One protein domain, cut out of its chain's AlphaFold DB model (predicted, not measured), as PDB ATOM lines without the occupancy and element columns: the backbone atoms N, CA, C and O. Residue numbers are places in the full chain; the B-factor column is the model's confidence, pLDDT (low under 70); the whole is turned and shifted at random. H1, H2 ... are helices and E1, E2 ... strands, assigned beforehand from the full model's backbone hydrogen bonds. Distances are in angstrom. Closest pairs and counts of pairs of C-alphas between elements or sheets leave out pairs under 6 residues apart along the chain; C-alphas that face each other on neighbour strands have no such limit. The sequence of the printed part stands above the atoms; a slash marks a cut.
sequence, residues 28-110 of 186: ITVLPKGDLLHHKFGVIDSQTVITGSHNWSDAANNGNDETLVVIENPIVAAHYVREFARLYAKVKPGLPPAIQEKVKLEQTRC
ATOM      1  N   ILE A  28      73.120  88.343 -65.616       89.06
ATOM      2  CA  ILE A  28      73.983  88.007 -66.743       89.06
ATOM      3  C   ILE A  28      75.396  88.434 -66.396       89.06
ATOM      4  O   ILE A  28      75.638  89.578 -66.004       89.06
ATOM      5  N   THR A  29      76.331  87.497 -66.520       89.19
ATOM      6  CA  THR A  29      77.742  87.759 -66.248       89.19
ATOM      7  C   THR A  29      78.308  88.787 -67.227       89.19
ATOM      8  O   THR A  29      78.011  88.766 -68.422       89.19
ATOM      9  N   VAL A  30      79.133  89.699 -66.717       88.62
ATOM     10  CA  VAL A  30      79.900  90.639 -67.537       88.62
ATOM     11  C   VAL A  30      81.279  90.038 -67.766       88.62
ATOM     12  O   VAL A  30      82.112  90.019 -66.858       88.62
ATOM     13  N   LEU A  31      81.508  89.532 -68.976       88.94
ATOM     14  CA  LEU A  31      82.776  88.928 -69.375       88.94
ATOM     15  C   LEU A  31      83.582  89.866 -70.287       88.94
ATOM     16  O   LEU A  31      82.996  90.735 -70.944       88.94
ATOM     17  N   PRO A  32      84.917  89.707 -70.335       90.56
ATOM     18  CA  PRO A  32      85.753  90.343 -71.343       90.56
ATOM     19  C   PRO A  32      85.249  90.082 -72.764       90.56
ATOM     20  O   PRO A  32      84.601  89.078 -73.060       90.56
ATOM     21  N   LYS A  33      85.559  91.004 -73.676       90.94
ATOM     22  CA  LYS A  33      85.175  90.863 -75.080       90.94
ATOM     23  C   LYS A  33      85.836  89.614 -75.678       90.94
ATOM     24  O   LYS A  33      87.057  89.534 -75.702       90.94
ATOM     25  N   GLY A  34      85.022  88.705 -76.213       89.94
ATOM     26  CA  GLY A  34      85.469  87.439 -76.807       89.94
ATOM     27  C   GLY A  34      85.231  86.222 -75.911       89.94
ATOM     28  O   GLY A  34      85.148  85.111 -76.428       89.94
ATOM     29  N   ASP A  35      85.028  86.430 -74.610       91.38
ATOM     30  CA  ASP A  35      84.749  85.349 -73.669       91.38
ATOM     31  C   ASP A  35      83.264  84.967 -73.675       91.38
ATOM     32  O   ASP A  35      82.372  85.810 -73.819       91.38
ATOM     33  N   LEU A  36      82.996  83.677 -73.459       90.69
ATOM     34  CA  LEU A  36      81.651  83.112 -73.384       90.69
ATOM     35  C   LEU A  36      81.486  82.311 -72.094       90.69
ATOM     36  O   LEU A  36      82.337  81.497 -71.734       90.69
ATOM     37  N   LEU A  37      80.350  82.492 -71.416       92.81
ATOM     38  CA  LEU A  37      79.993  81.632 -70.293       92.81
ATOM     39  C   LEU A  37      79.494  80.291 -70.837       92.81
ATOM     40  O   LEU A  37      78.349  80.185 -71.269       92.81
ATOM     41  N   HIS A  38      80.355  79.273 -70.821       94.69
ATOM     42  CA  HIS A  38      80.029  77.956 -71.375       94.69
ATOM     43  C   HIS A  38      79.717  76.887 -70.318       94.69
ATOM     44  O   HIS A  38      79.444  75.741 -70.665       94.69
ATOM     45  N   HIS A  39      79.715  77.233 -69.033       95.81
ATOM     46  CA  HIS A  39      79.364  76.299 -67.967       95.81
ATOM     47  C   HIS A  39      77.896  75.855 -68.051       95.81
ATOM     48  O   HIS A  39      77.006  76.686 -68.230       95.81
ATOM     49  N   LYS A  40      77.650  74.553 -67.869       97.25
ATOM     50  CA  LYS A  40      76.324  73.983 -67.605       97.25
ATOM     51  C   LYS A  40      76.412  73.181 -66.315       97.25
ATOM     52  O   LYS A  40      76.845  72.031 -66.318       97.25
ATOM     53  N   PHE A  41      76.091  73.826 -65.198       97.94
ATOM     54  CA  PHE A  41      76.019  73.140 -63.916       97.94
ATOM     55  C   PHE A  41      74.951  73.745 -63.008       97.94
ATOM     56  O   PHE A  41      74.642  74.933 -63.104       97.94
ATOM     57  N   GLY A  42      74.436  72.930 -62.091       98.00
ATOM     58  CA  GLY A  42      73.618  73.344 -60.957       98.00
ATOM     59  C   GLY A  42      74.183  72.771 -59.660       98.00
ATOM     60  O   GLY A  42      74.704  71.658 -59.657       98.00
ATOM     61  N   VAL A  43      74.090  73.530 -58.568       98.31
ATOM     62  CA  VAL A  43      74.446  73.055 -57.223       98.31
ATOM     63  C   VAL A  43      73.203  73.079 -56.347       98.31
ATOM     64  O   VAL A  43      72.492  74.083 -56.324       98.31
ATOM     65  N   ILE A  44      72.953  71.986 -55.631       98.50
ATOM     66  CA  ILE A  44      71.793  71.797 -54.755       98.50
ATOM     67  C   ILE A  44      72.304  71.608 -53.328       98.50
ATOM     68  O   ILE A  44      73.192  70.787 -53.083       98.50
ATOM     69  N   ASP A  45      71.782  72.419 -52.404       98.12
ATOM     70  CA  ASP A  45      72.022  72.355 -50.955       98.12
ATOM     71  C   ASP A  45      73.499  72.260 -50.534       98.12
ATOM     72  O   ASP A  45      73.825  71.696 -49.492       98.12
ATOM     73  N   SER A  46      74.408  72.811 -51.349       97.62
ATOM     74  CA  SER A  46      75.871  72.713 -51.183       97.62
ATOM     75  C   SER A  46      76.403  71.276 -51.046       97.62
ATOM     76  O   SER A  46      77.470  71.063 -50.475       97.62
ATOM     77  N   GLN A  47      75.674  70.291 -51.575       98.38
ATOM     78  CA  GLN A  47      75.987  68.863 -51.446       98.38
ATOM     79  C   GLN A  47      76.030  68.157 -52.799       98.38
ATOM     80  O   GLN A  47      76.933  67.355 -53.040       98.38
ATOM     81  N   THR A  48      75.099  68.490 -53.693       98.75
ATOM     82  CA  THR A  48      74.962  67.822 -54.988       98.75
ATOM     83  C   THR A  48      75.302  68.773 -56.119       98.75
ATOM     84  O   THR A  48      74.827  69.908 -56.153       98.75
ATOM     85  N   VAL A  49      76.103  68.302 -57.069       98.69
ATOM     86  CA  VAL A  49      76.409  69.007 -58.313       98.69
ATOM     87  C   VAL A  49      75.832  68.228 -59.477       98.69
ATOM     88  O   VAL A  49      76.077  67.035 -59.615       98.69
ATOM     89  N   ILE A  50      75.110  68.923 -60.345       98.62
ATOM     90  CA  ILE A  50      74.725  68.440 -61.668       98.62
ATOM     91  C   ILE A  50      75.605  69.188 -62.660       98.62
ATOM     92  O   ILE A  50      75.614  70.413 -62.638       98.62
ATOM     93  N   THR A  51      76.365  68.495 -63.502       98.50
ATOM     94  CA  THR A  51      77.291  69.121 -64.461       98.50
ATOM     95  C   THR A  51      77.479  68.240 -65.691       98.50
ATOM     96  O   THR A  51      77.209  67.042 -65.648       98.50
ATOM     97  N   GLY A  52      77.985  68.806 -66.785       97.25
ATOM     98  CA  GLY A  52      78.361  68.032 -67.967       97.25
ATOM     99  C   GLY A  52      78.405  68.879 -69.231       97.25
ATOM    100  O   GLY A  52      78.602  70.095 -69.165       97.25
ATOM    101  N   SER A  53      78.218  68.231 -70.380       97.31
ATOM    102  CA  SER A  53      78.009  68.919 -71.660       97.31
ATOM    103  C   SER A  53      76.543  69.347 -71.844       97.31
ATOM    104  O   SER A  53      76.274  70.343 -72.519       97.31
ATOM    105  N   HIS A  54      75.628  68.660 -71.146       97.31
ATOM    106  CA  HIS A  54      74.176  68.773 -71.274       97.31
ATOM    107  C   HIS A  54      73.639  70.178 -70.979       97.31
ATOM    108  O   HIS A  54      73.738  70.685 -69.859       97.31
ATOM    109  N   ASN A  55      73.000  70.797 -71.971       95.56
ATOM    110  CA  ASN A  55      72.203  72.008 -71.764       95.56
ATOM    111  C   ASN A  55      70.803  71.648 -71.235       95.56
ATOM    112  O   ASN A  55      70.263  70.602 -71.568       95.56
ATOM    113  N   TRP A  56      70.148  72.534 -70.480       92.88
ATOM    114  CA  TRP A  56      68.736  72.347 -70.104       92.88
ATOM    115  C   TRP A  56      67.794  72.705 -71.262       92.88
ATOM    116  O   TRP A  56      67.117  73.733 -71.232       92.88
ATOM    117  N   SER A  57      67.787  71.874 -72.302       88.12
ATOM    118  CA  SER A  57      66.953  72.027 -73.496       88.12
ATOM    119  C   SER A  57      66.386  70.686 -73.963       88.12
ATOM    120  O   SER A  57      66.938  69.627 -73.671       88.12
ATOM    121  N   ASP A  58      65.294  70.734 -74.728       85.88
ATOM    122  CA  ASP A  58      64.679  69.533 -75.308       85.88
ATOM    123  C   ASP A  58      65.629  68.797 -76.268       85.88
ATOM    124  O   ASP A  58      65.753  67.576 -76.218       85.88
ATOM    125  N   ALA A  59      66.392  69.547 -77.072       88.38
ATOM    126  CA  ALA A  59      67.385  68.979 -77.982       88.38
ATOM    127  C   ALA A  59      68.474  68.182 -77.246       88.38
ATOM    128  O   ALA A  59      68.858  67.112 -77.707       88.38
ATOM    129  N   ALA A  60      68.943  68.668 -76.092       92.00
ATOM    130  CA  ALA A  60      69.900  67.928 -75.275       92.00
ATOM    131  C   ALA A  60      69.268  66.668 -74.659       92.00
ATOM    132  O   ALA A  60      69.934  65.650 -74.537       92.00
ATOM    133  N   ASN A  61      67.980  66.711 -74.304       90.56
ATOM    134  CA  ASN A  61      67.276  65.566 -73.720       90.56
ATOM    135  C   ASN A  61      67.000  64.434 -74.722       90.56
ATOM    136  O   ASN A  61      66.955  63.279 -74.311       90.56
ATOM    137  N   ASN A  62      66.766  64.763 -75.998       89.88
ATOM    138  CA  ASN A  62      66.170  63.822 -76.954       89.88
ATOM    139  C   ASN A  62      66.927  63.665 -78.282       89.88
ATOM    140  O   ASN A  62      66.569  62.788 -79.066       89.88
ATOM    141  N   GLY A  63      67.916  64.514 -78.583       92.06
ATOM    142  CA  GLY A  63      68.544  64.553 -79.910       92.06
ATOM    143  C   GLY A  63      70.068  64.537 -79.920       92.06
ATOM    144  O   GLY A  63      70.656  63.853 -80.751       92.06
ATOM    145  N   ASN A  64      70.709  65.297 -79.035       94.62
ATOM    146  CA  ASN A  64      72.163  65.412 -79.009       94.62
ATOM    147  C   ASN A  64      72.807  64.296 -78.178       94.62
ATOM    148  O   ASN A  64      72.271  63.890 -77.149       94.62
ATOM    149  N   ASP A  65      74.022  63.905 -78.565       96.31
ATOM    150  CA  ASP A  65      74.892  63.091 -77.720       96.31
ATOM    151  C   ASP A  65      75.491  63.971 -76.614       96.31
ATOM    152  O   ASP A  65      76.443  64.724 -76.825       96.31
ATOM    153  N   GLU A  66      74.899  63.896 -75.426       96.38
ATOM    154  CA  GLU A  66      75.269  64.705 -74.267       96.38
ATOM    155  C   GLU A  66      75.618  63.818 -73.069       96.38
ATOM    156  O   GLU A  66      75.199  62.667 -72.955       96.38
ATOM    157  N   THR A  67      76.396  64.360 -72.135       96.69
ATOM    158  CA  THR A  67      76.679  63.717 -70.851       96.69
ATOM    159  C   THR A  67      76.197  64.602 -69.713       96.69
ATOM    160  O   THR A  67      76.536  65.789 -69.650       96.69
ATOM    161  N   LEU A  68      75.458  63.999 -68.781       97.19
ATOM    162  CA  LEU A  68      75.051  64.597 -67.516       97.19
ATOM    163  C   LEU A  68      75.579  63.736 -66.367       97.19
ATOM    164  O   LEU A  68      75.323  62.537 -66.304       97.19
ATOM    165  N   VAL A  69      76.319  64.362 -65.458       97.88
ATOM    166  CA  VAL A  69      76.874  63.727 -64.263       97.88
ATOM    167  C   VAL A  69      76.245  64.370 -63.037       97.88
ATOM    168  O   VAL A  69      76.199  65.598 -62.924       97.88
ATOM    169  N   VAL A  70      75.790  63.529 -62.111       98.50
ATOM    170  CA  VAL A  70      75.329  63.940 -60.785       98.50
ATOM    171  C   VAL A  70      76.353  63.465 -59.763       98.50
ATOM    172  O   VAL A  70      76.671  62.280 -59.700       98.50
ATOM    173  N   ILE A  71      76.901  64.401 -58.996       98.69
ATOM    174  CA  ILE A  71      77.938  64.145 -57.998       98.69
ATOM    175  C   ILE A  71      77.403  64.569 -56.637       98.69
ATOM    176  O   ILE A  71      77.204  65.757 -56.389       98.69
ATOM    177  N   GLU A  72      77.210  63.603 -55.747       98.69
ATOM    178  CA  GLU A  72      76.794  63.824 -54.361       98.69
ATOM    179  C   GLU A  72      78.031  63.844 -53.462       98.69
ATOM    180  O   GLU A  72      78.472  62.827 -52.927       98.69
ATOM    181  N   ASN A  73      78.663  65.010 -53.360       98.62
ATOM    182  CA  ASN A  73      79.847  65.186 -52.534       98.62
ATOM    183  C   ASN A  73      79.997  66.660 -52.120       98.62
ATOM    184  O   ASN A  73      80.206  67.514 -52.989       98.62
ATOM    185  N   PRO A  74      79.985  66.979 -50.813       98.44
ATOM    186  CA  PRO A  74      80.030  68.364 -50.345       98.44
ATOM    187  C   PRO A  74      81.353  69.076 -50.667       98.44
ATOM    188  O   PRO A  74      81.363  70.290 -50.867       98.44
ATOM    189  N   ILE A  75      82.473  68.351 -50.770       98.56
ATOM    190  CA  ILE A  75      83.772  68.937 -51.137       98.56
ATOM    191  C   ILE A  75      83.753  69.354 -52.610       98.56
ATOM    192  O   ILE A  75      84.140  70.474 -52.945       98.56
ATOM    193  N   VAL A  76      83.246  68.487 -53.490       98.50
ATOM    194  CA  VAL A  76      83.076  68.826 -54.912       98.50
ATOM    195  C   VAL A  76      82.094  69.985 -55.059       98.50
ATOM    196  O   VAL A  76      82.408  70.969 -55.730       98.50
ATOM    197  N   ALA A  77      80.952  69.931 -54.373       98.75
ATOM    198  CA  ALA A  77      79.968  71.007 -54.380       98.75
ATOM    199  C   ALA A  77      80.565  72.349 -53.943       98.75
ATOM    200  O   ALA A  77      80.346  73.353 -54.620       98.75
ATOM    201  N   ALA A  78      81.398  72.379 -52.899       98.62
ATOM    202  CA  ALA A  78      82.057  73.601 -52.444       98.62
ATOM    203  C   ALA A  78      82.915  74.267 -53.540       98.62
ATOM    204  O   ALA A  78      82.942  75.498 -53.645       98.62
ATOM    205  N   HIS A  79      83.574  73.487 -54.405       98.69
ATOM    206  CA  HIS A  79      84.318  74.034 -55.544       98.69
ATOM    207  C   HIS A  79      83.406  74.718 -56.572       98.69
ATOM    208  O   HIS A  79      83.732  75.814 -57.036       98.69
ATOM    209  N   TYR A  80      82.254  74.121 -56.885       98.62
ATOM    210  CA  TYR A  80      81.271  74.704 -57.804       98.62
ATOM    211  C   TYR A  80      80.555  75.918 -57.201       98.62
ATOM    212  O   TYR A  80      80.367  76.914 -57.898       98.62
ATOM    213  N   VAL A  81      80.224  75.889 -55.904       98.56
ATOM    214  CA  VAL A  81      79.676  77.054 -55.183       98.56
ATOM    215  C   VAL A  81      80.645  78.228 -55.254       98.56
ATOM    216  O   VAL A  81      80.233  79.349 -55.546       98.56
ATOM    217  N   ARG A  82      81.944  77.984 -55.042       98.44
ATOM    218  CA  ARG A  82      82.973  79.025 -55.142       98.44
ATOM    219  C   ARG A  82      83.028  79.641 -56.540       98.44
ATOM    220  O   ARG A  82      83.119  80.861 -56.658       98.44
ATOM    221  N   GLU A  83      82.967  78.822 -57.586       97.06
ATOM    222  CA  GLU A  83      82.973  79.321 -58.965       97.06
ATOM    223  C   GLU A  83      81.689  80.089 -59.300       97.06
ATOM    224  O   GLU A  83      81.752  81.176 -59.876       97.06
ATOM    225  N   PHE A  84      80.529  79.583 -58.872       96.38
ATOM    226  CA  PHE A  84      79.271  80.308 -58.996       96.38
ATOM    227  C   PHE A  84      79.352  81.669 -58.303       96.38
ATOM    228  O   PHE A  84      79.038  82.676 -58.925       96.38
ATOM    229  N   ALA A  85      79.838  81.731 -57.060       96.19
ATOM    230  CA  ALA A  85      79.985  82.983 -56.322       96.19
ATOM    231  C   ALA A  85      80.926  83.970 -57.036       96.19
ATOM    232  O   ALA A  85      80.607  85.156 -57.143       96.19
ATOM    233  N   ARG A  86      82.050  83.487 -57.586       95.50
ATOM    234  CA  ARG A  86      82.995  84.306 -58.366       95.50
ATOM    235  C   ARG A  86      82.336  84.919 -59.604       95.50
ATOM    236  O   ARG A  86      82.559  86.097 -59.889       95.50
ATOM    237  N   LEU A  87      81.549  84.132 -60.339       94.12
ATOM    238  CA  LEU A  87      80.811  84.591 -61.519       94.12
ATOM    239  C   LEU A  87      79.681  85.551 -61.125       94.12
ATOM    240  O   LEU A  87      79.547  86.630 -61.702       94.12
ATOM    241  N   TYR A  88      78.903  85.174 -60.111       93.94
ATOM    242  CA  TYR A  88      77.728  85.900 -59.650       93.94
ATOM    243  C   TYR A  88      78.080  87.275 -59.068       93.94
ATOM    244  O   TYR A  88      77.338  88.229 -59.263       93.94
ATOM    245  N   ALA A  89      79.257  87.436 -58.455       93.50
ATOM    246  CA  ALA A  89      79.720  88.722 -57.924       93.50
ATOM    247  C   ALA A  89      79.794  89.857 -58.970       93.50
ATOM    248  O   ALA A  89      79.801  91.028 -58.600       93.50
ATOM    249  N   LYS A  90      79.868  89.529 -60.269       89.88
ATOM    250  CA  LYS A  90      79.986  90.501 -61.372       89.88
ATOM    251  C   LYS A  90      78.770  90.527 -62.298       89.88
ATOM    252  O   LYS A  90      78.840  91.110 -63.383       89.88
ATOM    253  N   VAL A  91      77.673  89.870 -61.925       92.81
ATOM    254  CA  VAL A  91      76.481  89.843 -62.775       92.81
ATOM    255  C   VAL A  91      75.787  91.194 -62.782       92.81
ATOM    256  O   VAL A  91      75.751  91.912 -61.784       92.81
ATOM    257  N   LYS A  92      75.180  91.519 -63.919       91.62
ATOM    258  CA  LYS A  92      74.148  92.547 -64.007       91.62
ATOM    259  C   LYS A  92      72.794  91.852 -63.837       91.62
ATOM    260  O   LYS A  92      72.456  91.038 -64.699       91.62
ATOM    261  N   PRO A  93      72.050  92.108 -62.746       89.25
ATOM    262  CA  PRO A  93      70.724  91.533 -62.556       89.25
ATOM    263  C   PRO A  93      69.755  91.948 -63.667       89.25
ATOM    264  O   PRO A  93      69.818  93.069 -64.175       89.25
ATOM    265  N   GLY A  94      68.834  91.051 -64.007       86.31
ATOM    266  CA  GLY A  94      67.779  91.294 -64.984       86.31
ATOM    267  C   GLY A  94      68.199  91.136 -66.448       86.31
ATOM    268  O   GLY A  94      69.270  90.631 -66.790       86.31
ATOM    269  N   LEU A  95      67.288  91.532 -67.342       85.62
ATOM    270  CA  LEU A  95      67.458  91.403 -68.790       85.62
ATOM    271  C   LEU A  95      68.330  92.531 -69.359       85.62
ATOM    272  O   LEU A  95      68.126  93.687 -68.982       85.62
ATOM    273  N   PRO A  96      69.220  92.260 -70.334       87.44
ATOM    274  CA  PRO A  96      69.979  93.302 -71.009       87.44
ATOM    275  C   PRO A  96      69.034  94.222 -71.789       87.44
ATOM    276  O   PRO A  96      68.046  93.726 -72.342       87.44
ATOM    277  N   PRO A  97      69.368  95.516 -71.949       88.88
ATOM    278  CA  PRO A  97      68.541  96.462 -72.700       88.88
ATOM    279  C   PRO A  97      68.168  95.958 -74.100       88.88
ATOM    280  O   PRO A  97      67.018  96.045 -74.508       88.88
ATOM    281  N   ALA A  98      69.107  95.317 -74.801       89.12
ATOM    282  CA  ALA A  98      68.861  94.756 -76.129       89.12
ATOM    283  C   ALA A  98      67.754  93.684 -76.151       89.12
ATOM    284  O   ALA A  98      67.019  93.582 -77.129       89.12
ATOM    285  N   ILE A  99      67.625  92.879 -75.091       88.75
ATOM    286  CA  ILE A  99      66.550  91.886 -74.990       88.75
ATOM    287  C   ILE A  99      65.241  92.562 -74.593       88.75
ATOM    288  O   ILE A  99      64.209  92.235 -75.164       88.75
ATOM    289  N   GLN A 100      65.275  93.543 -73.685       88.12
ATOM    290  CA  GLN A 100      64.083  94.315 -73.317       88.12
ATOM    291  C   GLN A 100      63.459  95.011 -74.536       88.12
ATOM    292  O   GLN A 100      62.249  94.945 -74.728       88.12
ATOM    293  N   GLU A 101      64.280  95.615 -75.396       90.94
ATOM    294  CA  GLU A 101      63.802  96.235 -76.635       90.94
ATOM    295  C   GLU A 101      63.226  95.205 -77.612       90.94
ATOM    296  O   GLU A 101      62.159  95.430 -78.179       90.94
ATOM    297  N   LYS A 102      63.858  94.031 -77.755       88.88
ATOM    298  CA  LYS A 102      63.288  92.937 -78.562       88.88
ATOM    299  C   LYS A 102      61.912  92.511 -78.056       88.88
ATOM    300  O   LYS A 102      61.010  92.351 -78.867       88.88
ATOM    301  N   VAL A 103      61.740  92.386 -76.741       87.69
ATOM    302  CA  VAL A 103      60.454  92.023 -76.123       87.69
ATOM    303  C   VAL A 103      59.386  93.079 -76.411       87.69
ATOM    304  O   VAL A 103      58.285  92.729 -76.827       87.69
ATOM    305  N   LYS A 104      59.706  94.371 -76.259       87.62
ATOM    306  CA  LYS A 104      58.775  95.469 -76.576       87.62
ATOM    307  C   LYS A 104      58.368  95.471 -78.052       87.62
ATOM    308  O   LYS A 104      57.191  95.606 -78.372       87.62
ATOM    309  N   LEU A 105      59.336  95.304 -78.955       89.00
ATOM    310  CA  LEU A 105      59.088  95.219 -80.399       89.00
ATOM    311  C   LEU A 105      58.230  94.005 -80.765       89.00
ATOM    312  O   LEU A 105      57.430  94.048 -81.695       89.00
ATOM    313  N   GLU A 106      58.396  92.907 -80.043       85.50
ATOM    314  CA  GLU A 106      57.611  91.703 -80.261       85.50
ATOM    315  C   GLU A 106      56.157  91.876 -79.809       85.50
ATOM    316  O   GLU A 106      55.246  91.490 -80.539       85.50
ATOM    317  N   GLN A 107      55.927  92.529 -78.667       83.56
ATOM    318  CA  GLN A 107      54.585  92.845 -78.167       83.56
ATOM    319  C   GLN A 107      53.780  93.695 -79.158       83.56
ATOM    320  O   GLN A 107      52.581  93.473 -79.331       83.56
ATOM    321  N   THR A 108      54.425  94.643 -79.844       85.00
ATOM    322  CA  THR A 108      53.759  95.461 -80.868       85.00
ATOM    323  C   THR A 108      53.537  94.692 -82.170       85.00
ATOM    324  O   THR A 108      52.466  94.791 -82.769       85.00
ATOM    325  N   ARG A 109      54.517  93.892 -82.607       87.69
ATOM    326  CA  ARG A 109      54.448  93.111 -83.852       87.69
ATOM    327  C   ARG A 109      53.471  91.940 -83.776       87.69
ATOM    328  O   ARG A 109      52.905  91.543 -84.793       87.69
ATOM    329  N   CYS A 110      53.295  91.372 -82.593       83.50
ATOM    330  CA  CYS A 110      52.519  90.166 -82.379       83.50
ATOM    331  C   CYS A 110      51.426  90.389 -81.318       83.50
ATOM    332  O   CYS A 110      51.477  89.791 -80.244       83.50
TER     333      CYS A 110
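Overview. This is residues 28 to 110 of the 186 residues of a protein of Nostoc punctiforme (strain ATCC 29133 / PCC 73102) (UniProt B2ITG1). What is the main picture? A small sheet of three strands, E1, E2 and E3, has one helix, H2, packed across one face and reaching beyond it, while H3 sticks out as a free arm. The short helix H1 sits in the loop that leaves the end of E2 and returns to E3, and E4 lies past the far end of H2. How is it made up? The printed part has 83 residues, with three named helices and four named strands in the order E1, E2, H1, E3, H2, E4, H3; the sheet's order is E1, E2, E3, antiparallel throughout, and the class is mixed, helices and strands. The whole is loose, with a radius of gyration of the C-alphas of 16.4 A and spans of 49 by 34 by 27 A.

Along the chain. Where are the strands? E1 is residues 41 to 44, beginning at C-alpha 41 at (76.019, 73.140, -63.916); E2 is residues 48 to 52, 13.4 A long, and E3 is residues 68 to 72, 13.3 A long. E4 is residues 91 to 93. Where are the helices? H2 is residues 74 to 88, 20.0 A long, and begins at C-alpha 74 at (80.030, 68.364, -50.345). H1 is residues 58 to 62, and H3 is residues 97 to 109, 18.3 A long, ending at C-alpha 109 at (54.448, 93.111, -83.852).

Arrangement. How is the sheet joined? E1 and E2 are a hairpin, antiparallel at 170 degrees, with N 42 and O 50 2.8 A apart, within hydrogen-bond range. E2 and E3 are antiparallel at 158 degrees, with N 49 and O 71 within hydrogen-bond range at 2.9 A. How does H2 stand to it? Two layers are formed, a helix on one face of a sheet: H2 is on the sheet at a height of 9.1 A, over E1 and E2, and runs only just across the strands, at 62 degrees to E1 on the local plane. The closest C-alphas of E2 and H2 are those of Val 49 and Ala 77, 5.7 A apart. What of the rest? H1 and H3 are not on the sheet, and H2 and E4 meet only through their link. Every O i to N i+4 pair is within hydrogen-bond range in H1, H2 and H3.

Size, cuts and confidence. How far does it reach? The two C-alphas farthest apart are those of Ile 75 and Arg 109, at 50.1 A. Residues 97 to 110, of which 97 to 109 belong to H3, stand free; the body without them spans 32 by 30 by 21 A. Are there cuts or long links? The printed part has no cut, and the links between named elements are tight. Residues 28 to 40 hold no named element, but residues 28 to 29 pair antiparallel with residues 91 to 92 of E4. Where is confidence low? No printed residue is under 70, and the mean pLDDT of the printed part is 93.4.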